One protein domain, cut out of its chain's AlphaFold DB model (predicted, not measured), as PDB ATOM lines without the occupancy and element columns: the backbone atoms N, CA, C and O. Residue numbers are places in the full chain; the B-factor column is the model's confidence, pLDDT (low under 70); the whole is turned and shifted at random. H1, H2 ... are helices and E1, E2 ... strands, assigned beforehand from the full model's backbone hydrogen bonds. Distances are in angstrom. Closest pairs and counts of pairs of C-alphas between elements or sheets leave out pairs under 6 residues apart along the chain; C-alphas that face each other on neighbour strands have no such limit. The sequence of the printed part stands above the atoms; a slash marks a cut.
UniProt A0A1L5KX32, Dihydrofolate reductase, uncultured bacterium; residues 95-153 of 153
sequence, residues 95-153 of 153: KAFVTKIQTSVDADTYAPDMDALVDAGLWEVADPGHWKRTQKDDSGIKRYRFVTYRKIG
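This is residues 95 to 153 of the 153 residues of the protein "Dihydrofolate reductase" of uncultured bacterium (UniProt A0A1L5KX32). A narrow, strongly twisted sheet has two long strands, E1 and E3, side by side as a ribbon, with the short strand E2 along the other edge of E3 near its last residues and one short helix, H1, packed over E2 on one face. Two long loops go with it: residues 103 to 113 swing in a wide arch from the last residue of E1 back to H1, and residues 128 to 142 run beside E3 and fold back into it in a turn at the far end of the ribbon. The printed part has 59 residues, with one named helix and three named strands in the order E1, H1, E2, E3; the sheet's order is E1, E3, E2, all antiparallel. The class is mixed, helices and strands, with under half of the residues in named elements. The whole is loose, with a radius of gyration of the C-alphas of 13.2 A, and elongated, spanning 42 by 27 by 15 A.

The printed part begins with E1, residues 95 to 102, an edge strand of the sheet. Its neighbour is E3, residues 143 to 151, the inner strand, antiparallel to it with 157 degrees between their directions. The C-alphas of Ile 101 and Tyr 144, which face each other, are 4.3 A apart; N 98 and O 147 are within hydrogen-bond range at 2.9 A, and N 102 and O 143 at 2.8 A. After E1 comes H1, residues 114 to 119, in which every O i to N i+4 pair is within hydrogen-bond range. H1 is on the sheet at a height of 7.9 A, over E2, residues 123 to 127, the other edge strand. On the local plane H1 and E2 stand at 61 degrees, and H1 only just runs across the strands. The closest C-alphas of H1 and E2 are those of Val 118 and Glu 124, 5.3 A apart; those of H1 and E3 are of Met 114 and Tyr 149, 7.8 A apart. E2 and E3 form a hairpin, antiparallel at 130 degrees, with N 148 and O 127 within hydrogen-bond range at 2.8 A and N 124 and O 150 at 2.9 A. In the link between them, residues 132 to 133 pair antiparallel with residues 143 to 144 of E3. E1, H1 and E2 make a split strand-helix-strand unit, two strands running the same way with a helix between them in the chain and E3 between them in the sheet; its crossover is right-handed.

E1 runs 22.0 A from C-alpha 95 at (-19.693, 2.526, 13.352) to C-alpha 102 at (-21.147, -1.338, 35.001). H1 has six residues and E2 has five. E3, the longest strand with 9 residues, runs 26.1 A from C-alpha 143 at (-21.804, -6.687, 34.415) to C-alpha 151 at (-23.825, 7.020, 12.297).

The two C-alphas farthest apart are those of Asp 138 and Gly 153, 42.5 A, while those of Lys 95 and Gly 153, the chain's last residue, are 11.7 A apart. The printed part has no cut. The links from E1 to H1, 11 residues, and from E2 to E3, 15 residues, are long; the link from H1 to E2, 3 residues, is tight. The mean pLDDT of the printed part is 88.3, and the model's confidence is under 70 at residues 135 to 139.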
ATOM      1  N   LYS A  95     -19.252   3.420  12.276       96.69
ATOM      2  CA  LYS A  95     -19.693   2.526  13.352       96.69
ATOM      3  C   LYS A  95     -18.863   2.784  14.605       96.69
ATOM      4  O   LYS A  95     -17.681   3.101  14.503       96.69
ATOM      5  N   ALA A  96     -19.460   2.573  15.774       96.81
ATOM      6  CA  ALA A  96     -18.737   2.559  17.041       96.81
ATOM      7  C   ALA A  96     -19.065   1.286  17.830       96.81
ATOM      8  O   ALA A  96     -20.229   0.966  18.074       96.81
ATOM      9  N   PHE A  97     -18.026   0.561  18.248       96.19
ATOM     10  CA  PHE A  97     -18.146  -0.671  19.024       96.19
ATOM     11  C   PHE A  97     -17.782  -0.398  20.479       96.19
ATOM     12  O   PHE A  97     -16.611  -0.368  20.855       96.19
ATOM     13  N   VAL A  98     -18.797  -0.234  21.321       94.75
ATOM     14  CA  VAL A  98     -18.618   0.168  22.716       94.75
ATOM     15  C   VAL A  98     -18.833  -1.025  23.636       94.75
ATOM     16  O   VAL A  98     -19.808  -1.771  23.526       94.75
ATOM     17  N   THR A  99     -17.920  -1.215  24.586       92.56
ATOM     18  CA  THR A  99     -18.147  -2.130  25.709       92.56
ATOM     19  C   THR A  99     -18.604  -1.308  26.905       92.56
ATOM     20  O   THR A  99     -17.790  -0.635  27.531       92.56
ATOM     21  N   LYS A 100     -19.900  -1.354  27.233       91.81
ATOM     22  CA  LYS A 100     -20.433  -0.689  28.430       91.81
ATOM     23  C   LYS A 100     -20.176  -1.570  29.643       91.81
ATOM     24  O   LYS A 100     -20.663  -2.699  29.695       91.81
ATOM     25  N   ILE A 101     -19.422  -1.058  30.609       90.19
ATOM     26  CA  ILE A 101     -19.048  -1.760  31.837       90.19
ATOM     27  C   ILE A 101     -19.778  -1.090  32.998       90.19
ATOM     28  O   ILE A 101     -19.660   0.115  33.185       90.19
ATOM     29  N   GLN A 102     -20.534  -1.857  33.783       86.38
ATOM     30  CA  GLN A 102     -21.147  -1.338  35.001       86.38
ATOM     31  C   GLN A 102     -20.161  -1.455  36.159       86.38
ATOM     32  O   GLN A 102     -20.072  -2.496  36.818       86.38
ATOM     33  N   THR A 103     -19.440  -0.367  36.385       83.56
ATOM     34  CA  THR A 103     -18.521  -0.181  37.503       83.56
ATOM     35  C   THR A 103     -18.427   1.308  37.838       83.56
ATOM     36  O   THR A 103     -18.853   2.147  37.045       83.56
ATOM     37  N   SER A 104     -17.872   1.624  39.003       78.56
ATOM     38  CA  SER A 104     -17.485   2.978  39.389       78.56
ATOM     39  C   SER A 104     -15.971   2.987  39.523       78.56
ATOM     40  O   SER A 104     -15.420   2.216  40.305       78.56
ATOM     41  N   VAL A 105     -15.305   3.809  38.718       79.50
ATOM     42  CA  VAL A 105     -13.848   3.961  38.712       79.50
ATOM     43  C   VAL A 105     -13.517   5.443  38.677       79.50
ATOM     44  O   VAL A 105     -14.257   6.218  38.072       79.50
ATOM     45  N   ASP A 106     -12.422   5.820  39.327       80.00
ATOM     46  CA  ASP A 106     -11.838   7.142  39.138       80.00
ATOM     47  C   ASP A 106     -11.172   7.165  37.756       80.00
ATOM     48  O   ASP A 106     -10.318   6.323  37.461       80.00
ATOM     49  N   ALA A 107     -11.648   8.041  36.872       79.00
ATOM     50  CA  ALA A 107     -11.226   8.105  35.479       79.00
ATOM     51  C   ALA A 107     -10.818   9.535  35.120       79.00
ATOM     52  O   ALA A 107     -11.574  10.488  35.314       79.00
ATOM     53  N   ASP A 108      -9.630   9.670  34.540       81.50
ATOM     54  CA  ASP A 108      -9.052  10.939  34.086       81.50
ATOM     55  C   ASP A 108      -9.246  11.179  32.577       81.50
ATOM     56  O   ASP A 108      -8.964  12.261  32.063       81.50
ATOM     57  N   THR A 109      -9.728  10.161  31.859       81.06
ATOM     58  CA  THR A 109      -9.789  10.117  30.401       81.06
ATOM     59  C   THR A 109     -11.128   9.540  29.951       81.06
ATOM     60  O   THR A 109     -11.483   8.417  30.308       81.06
ATOM     61  N   TYR A 110     -11.848  10.287  29.113       84.31
ATOM     62  CA  TYR A 110     -13.208   9.951  28.686       84.31
ATOM     63  C   TYR A 110     -13.278   9.732  27.172       84.31
ATOM     64  O   TYR A 110     -12.725  10.504  26.391       84.31
ATOM     65  N   ALA A 111     -13.961   8.668  26.751       87.81
ATOM     66  CA  ALA A 111     -14.329   8.465  25.350       87.81
ATOM     67  C   ALA A 111     -15.511   9.383  24.962       87.81
ATOM     68  O   ALA A 111     -16.172   9.912  25.858       87.81
ATOM     69  N   PRO A 112     -15.804   9.565  23.659       90.50
ATOM     70  CA  PRO A 112     -17.002  10.277  23.225       90.50
ATOM     71  C   PRO A 112     -18.282   9.701  23.845       90.50
ATOM     72  O   PRO A 112     -18.439   8.479  23.944       90.50
ATOM     73  N   ASP A 113     -19.199  10.583  24.241       93.94
ATOM     74  CA  ASP A 113     -20.496  10.187  24.787       93.94
ATOM     75  C   ASP A 113     -21.443   9.772  23.657       93.94
ATOM     76  O   ASP A 113     -22.116  10.590  23.029       93.94
ATOM     77  N   MET A 114     -21.477   8.469  23.384       95.62
ATOM     78  CA  MET A 114     -22.336   7.914  22.343       95.62
ATOM     79  C   MET A 114     -23.828   8.041  22.657       95.62
ATOM     80  O   MET A 114     -24.618   8.043  21.719       95.62
ATOM     81  N   ASP A 115     -24.231   8.132  23.928       94.25
ATOM     82  CA  ASP A 115     -25.648   8.272  24.274       94.25
ATOM     83  C   ASP A 115     -26.114   9.704  23.963       94.25
ATOM     84  O   ASP A 115     -27.127   9.876  23.289       94.25
ATOM     85  N   ALA A 116     -25.301  10.716  24.285       95.81
ATOM     86  CA  ALA A 116     -25.567  12.101  23.886       95.81
ATOM     87  C   ALA A 116     -25.628  12.285  22.354       95.81
ATOM     88  O   ALA A 116     -26.443  13.050  21.843       95.81
ATOM     89  N   LEU A 117     -24.786  11.568  21.601       96.44
ATOM     90  CA  LEU A 117     -24.808  11.592  20.132       96.44
ATOM     91  C   LEU A 117     -26.060  10.929  19.541       96.44
ATOM     92  O   LEU A 117     -26.514  11.337  18.469       96.44
ATOM     93  N   VAL A 118     -26.606   9.922  20.226       96.94
ATOM     94  CA  VAL A 118     -27.892   9.313  19.868       96.94
ATOM     95  C   VAL A 118     -29.038  10.273  20.162       96.94
ATOM     96  O   VAL A 118     -29.879  10.487  19.291       96.94
ATOM     97  N   ASP A 119     -29.041  10.912  21.331       97.31
ATOM     98  CA  ASP A 119     -30.062  11.900  21.702       97.31
ATOM     99  C   ASP A 119     -30.068  13.108  20.749       97.31
ATOM    100  O   ASP A 119     -31.121  13.661  20.436       97.31
ATOM    101  N   ALA A 120     -28.896  13.482  20.225       96.62
ATOM    102  CA  ALA A 120     -28.744  14.518  19.205       96.62
ATOM    103  C   ALA A 120     -29.171  14.080  17.787       96.62
ATOM    104  O   ALA A 120     -29.116  14.890  16.863       96.62
ATOM    105  N   GLY A 121     -29.552  12.814  17.580       96.69
ATOM    106  CA  GLY A 121     -29.951  12.282  16.274       96.69
ATOM    107  C   GLY A 121     -28.805  12.140  15.266       96.69
ATOM    108  O   GLY A 121     -29.056  11.997  14.073       96.69
ATOM    109  N   LEU A 122     -27.548  12.182  15.720       96.94
ATOM    110  CA  LEU A 122     -26.362  12.015  14.867       96.94
ATOM    111  C   LEU A 122     -25.976  10.539  14.698       96.94
ATOM    112  O   LEU A 122     -25.287  10.163  13.747       96.94
ATOM    113  N   TRP A 123     -26.380   9.705  15.653       98.25
ATOM    114  CA  TRP A 123     -26.088   8.279  15.714       98.25
ATOM    115  C   TRP A 123     -27.324   7.508  16.175       98.25
ATOM    116  O   TRP A 123     -28.244   8.061  16.769       98.25
ATOM    117  N   GLU A 124     -27.324   6.202  15.952       97.88
ATOM    118  CA  GLU A 124     -28.347   5.286  16.451       97.88
ATOM    119  C   GLU A 124     -27.721   4.025  17.051       97.88
ATOM    120  O   GLU A 124     -26.591   3.635  16.733       97.88
ATOM    121  N   VAL A 125     -28.479   3.355  17.919       98.06
ATOM    122  CA  VAL A 125     -28.111   2.045  18.462       98.06
ATOM    123  C   VAL A 125     -28.492   0.968  17.448       98.06
ATOM    124  O   VAL A 125     -29.650   0.573  17.360       98.06
ATOM    125  N   ALA A 126     -27.504   0.469  16.706       97.50
ATOM    126  CA  ALA A 126     -27.695  -0.607  15.733       97.50
ATOM    127  C   ALA A 126     -27.836  -1.986  16.403       97.50
ATOM    128  O   ALA A 126     -28.595  -2.831  15.938       97.50
ATOM    129  N   ASP A 127     -27.112  -2.216  17.501       96.94
ATOM    130  CA  ASP A 127     -27.258  -3.408  18.342       96.94
ATOM    131  C   ASP A 127     -27.060  -3.026  19.819       96.94
ATOM    132  O   ASP A 127     -25.953  -2.632  20.206       96.94
ATOM    133  N   PRO A 128     -28.096  -3.129  20.671       94.88
ATOM    134  CA  PRO A 128     -27.983  -2.808  22.093       94.88
ATOM    135  C   PRO A 128     -27.206  -3.863  22.897       94.88
ATOM    136  O   PRO A 128     -26.789  -3.578  24.031       94.88
ATOM    137  N   GLY A 129     -27.059  -5.076  22.351       93.44
ATOM    138  CA  GLY A 129     -26.531  -6.261  23.010       93.44
ATOM    139  C   GLY A 129     -27.255  -6.652  24.302       93.44
ATOM    140  O   GLY A 129     -28.180  -5.999  24.786       93.44
ATOM    141  N   HIS A 130     -26.780  -7.731  24.925       93.06
ATOM    142  CA  HIS A 130     -27.289  -8.202  26.214       93.06
ATOM    143  C   HIS A 130     -26.253  -8.033  27.325       93.06
ATOM    144  O   HIS A 130     -25.048  -8.204  27.113       93.06
ATOM    145  N   TRP A 131     -26.736  -7.738  28.533       92.12
ATOM    146  CA  TRP A 131     -25.905  -7.713  29.731       92.12
ATOM    147  C   TRP A 131     -25.383  -9.106  30.068       92.12
ATOM    148  O   TRP A 131     -26.145 -10.060  30.211       92.12
ATOM    149  N   LYS A 132     -24.068  -9.197  30.251       90.06
ATOM    150  CA  LYS A 132     -23.347 -10.389  30.690       90.06
ATOM    151  C   LYS A 132     -22.774 -10.138  32.079       90.06
ATOM    152  O   LYS A 132     -22.293  -9.042  32.365       90.06
ATOM    153  N   ARG A 133     -22.819 -11.151  32.943       85.88
ATOM    154  CA  ARG A 133     -22.146 -11.125  34.250       85.88
ATOM    155  C   ARG A 133     -20.695 -11.568  34.093       85.88
ATOM    156  O   ARG A 133     -20.376 -12.360  33.202       85.88
ATOM    157  N   THR A 134     -19.815 -11.035  34.926       76.06
ATOM    158  CA  THR A 134     -18.440 -11.531  35.019       76.06
ATOM    159  C   THR A 134     -18.439 -12.829  35.831       76.06
ATOM    160  O   THR A 134     -19.297 -13.039  36.681       76.06
ATOM    161  N   GLN A 135     -17.515 -13.744  35.524       65.75
ATOM    162  CA  GLN A 135     -17.349 -14.997  36.280       65.75
ATOM    163  C   GLN A 135     -16.363 -14.851  37.451       65.75
ATOM    164  O   GLN A 135     -16.153 -15.801  38.194       65.75
ATOM    165  N   LYS A 136     -15.714 -13.686  37.589       60.75
ATOM    166  CA  LYS A 136     -14.706 -13.401  38.614       60.75
ATOM    167  C   LYS A 136     -15.098 -12.136  39.373       60.75
ATOM    168  O   LYS A 136     -14.996 -11.040  38.817       60.75
ATOM    169  N   ASP A 137     -15.501 -12.314  40.630       55.69
ATOM    170  CA  ASP A 137     -15.919 -11.234  41.539       55.69
ATOM    171  C   ASP A 137     -14.785 -10.254  41.887       55.69
ATOM    172  O   ASP A 137     -15.039  -9.098  42.214       55.69
ATOM    173  N   ASP A 138     -13.528 -10.662  41.706       57.16
ATOM    174  CA  ASP A 138     -12.337  -9.905  42.128       57.16
ATOM    175  C   ASP A 138     -12.014  -8.665  41.267       57.16
ATOM    176  O   ASP A 138     -11.055  -7.944  41.518       57.16
ATOM    177  N   SER A 139     -12.790  -8.410  40.208       63.22
ATOM    178  CA  SER A 139     -12.553  -7.288  39.281       63.22
ATOM    179  C   SER A 139     -13.354  -6.022  39.602       63.22
ATOM    180  O   SER A 139     -13.186  -5.012  38.921       63.22
ATOM    181  N   GLY A 140     -14.291  -6.079  40.557       71.50
ATOM    182  CA  GLY A 140     -15.242  -4.989  40.824       71.50
ATOM    183  C   GLY A 140     -16.271  -4.744  39.703       71.50
ATOM    184  O   GLY A 140     -17.208  -3.963  39.874       71.50
ATOM    185  N   ILE A 141     -16.157  -5.435  38.564       79.38
ATOM    186  CA  ILE A 141     -17.069  -5.314  37.424       79.38
ATOM    187  C   ILE A 141     -18.247  -6.270  37.610       79.38
ATOM    188  O   ILE A 141     -18.104  -7.484  37.460       79.38
ATOM    189  N   LYS A 142     -19.444  -5.723  37.851       80.69
ATOM    190  CA  LYS A 142     -20.663  -6.525  38.077       80.69
ATOM    191  C   LYS A 142     -21.240  -7.106  36.785       80.69
ATOM    192  O   LYS A 142     -21.674  -8.256  36.730       80.69
ATOM    193  N   ARG A 143     -21.293  -6.289  35.732       89.19
ATOM    194  CA  ARG A 143     -21.804  -6.687  34.415       89.19
ATOM    195  C   ARG A 143     -21.227  -5.817  33.312       89.19
ATOM    196  O   ARG A 143     -20.860  -4.670  33.548       89.19
ATOM    197  N   TYR A 144     -21.191  -6.353  32.103       91.81
ATOM    198  CA  TYR A 144     -20.804  -5.626  30.898       91.81
ATOM    199  C   TYR A 144     -21.726  -5.997  29.737       91.81
ATOM    200  O   TYR A 144     -22.353  -7.056  29.751       91.81
ATOM    201  N   ARG A 145     -21.816  -5.143  28.722       93.94
ATOM    202  CA  ARG A 145     -22.478  -5.461  27.454       93.94
ATOM    203  C   ARG A 145     -21.725  -4.863  26.281       93.94
ATOM    204  O   ARG A 145     -20.925  -3.942  26.429       93.94
ATOM    205  N   PHE A 146     -22.017  -5.407  25.118       94.94
ATOM    206  CA  PHE A 146     -21.461  -5.005  23.844       94.94
ATOM    207  C   PHE A 146     -22.530  -4.241  23.080       94.94
ATOM    208  O   PHE A 146     -23.552  -4.827  22.764       94.94
ATOM    209  N   VAL A 147     -22.298  -2.958  22.828       96.75
ATOM    210  CA  VAL A 147     -23.222  -2.089  22.096       96.75
ATOM    211  C   VAL A 147     -22.559  -1.689  20.786       96.75
ATOM    212  O   VAL A 147     -21.366  -1.371  20.771       96.75
ATOM    213  N   THR A 148     -23.314  -1.731  19.700       97.38
ATOM    214  CA  THR A 148     -22.879  -1.264  18.384       97.38
ATOM    215  C   THR A 148     -23.735  -0.071  17.999       97.38
ATOM    216  O   THR A 148     -24.962  -0.161  17.990       97.38
ATOM    217  N   TYR A 149     -23.080   1.037  17.680       97.88
ATOM    218  CA  TYR A 149     -23.711   2.251  17.181       97.88
ATOM    219  C   TYR A 149     -23.409   2.415  15.695       97.88
ATOM    220  O   TYR A 149     -22.345   1.994  15.226       97.88
ATOM    221  N   ARG A 150     -24.323   3.057  14.973       97.88
ATOM    222  CA  ARG A 150     -24.167   3.430  13.565       97.88
ATOM    223  C   ARG A 150     -24.431   4.923  13.410       97.88
ATOM    224  O   ARG A 150     -25.336   5.446  14.054       97.88
ATOM    225  N   LYS A 151     -23.624   5.601  12.597       96.44
ATOM    226  CA  LYS A 151     -23.825   7.020  12.297       96.44
ATOM    227  C   LYS A 151     -25.046   7.185  11.391       96.44
ATOM    228  O   LYS A 151     -25.216   6.394  10.462       96.44
ATOM    229  N   ILE A 152     -25.883   8.179  11.672       93.75
ATOM    230  CA  ILE A 152     -27.018   8.539  10.817       93.75
ATOM    231  C   ILE A 152     -26.481   9.442   9.696       93.75
ATOM    232  O   ILE A 152     -25.673  10.335   9.957       93.75
ATOM    233  N   GLY A 153     -26.855   9.124   8.455       81.50
ATOM    234  CA  GLY A 153     -26.458   9.855   7.246       81.50
ATOM    235  C   GLY A 153     -27.386  11.014   6.932       81.50
ATOM    236  O   GLY A 153     -28.599  10.868   7.202       81.50
TER     237      GLY A 153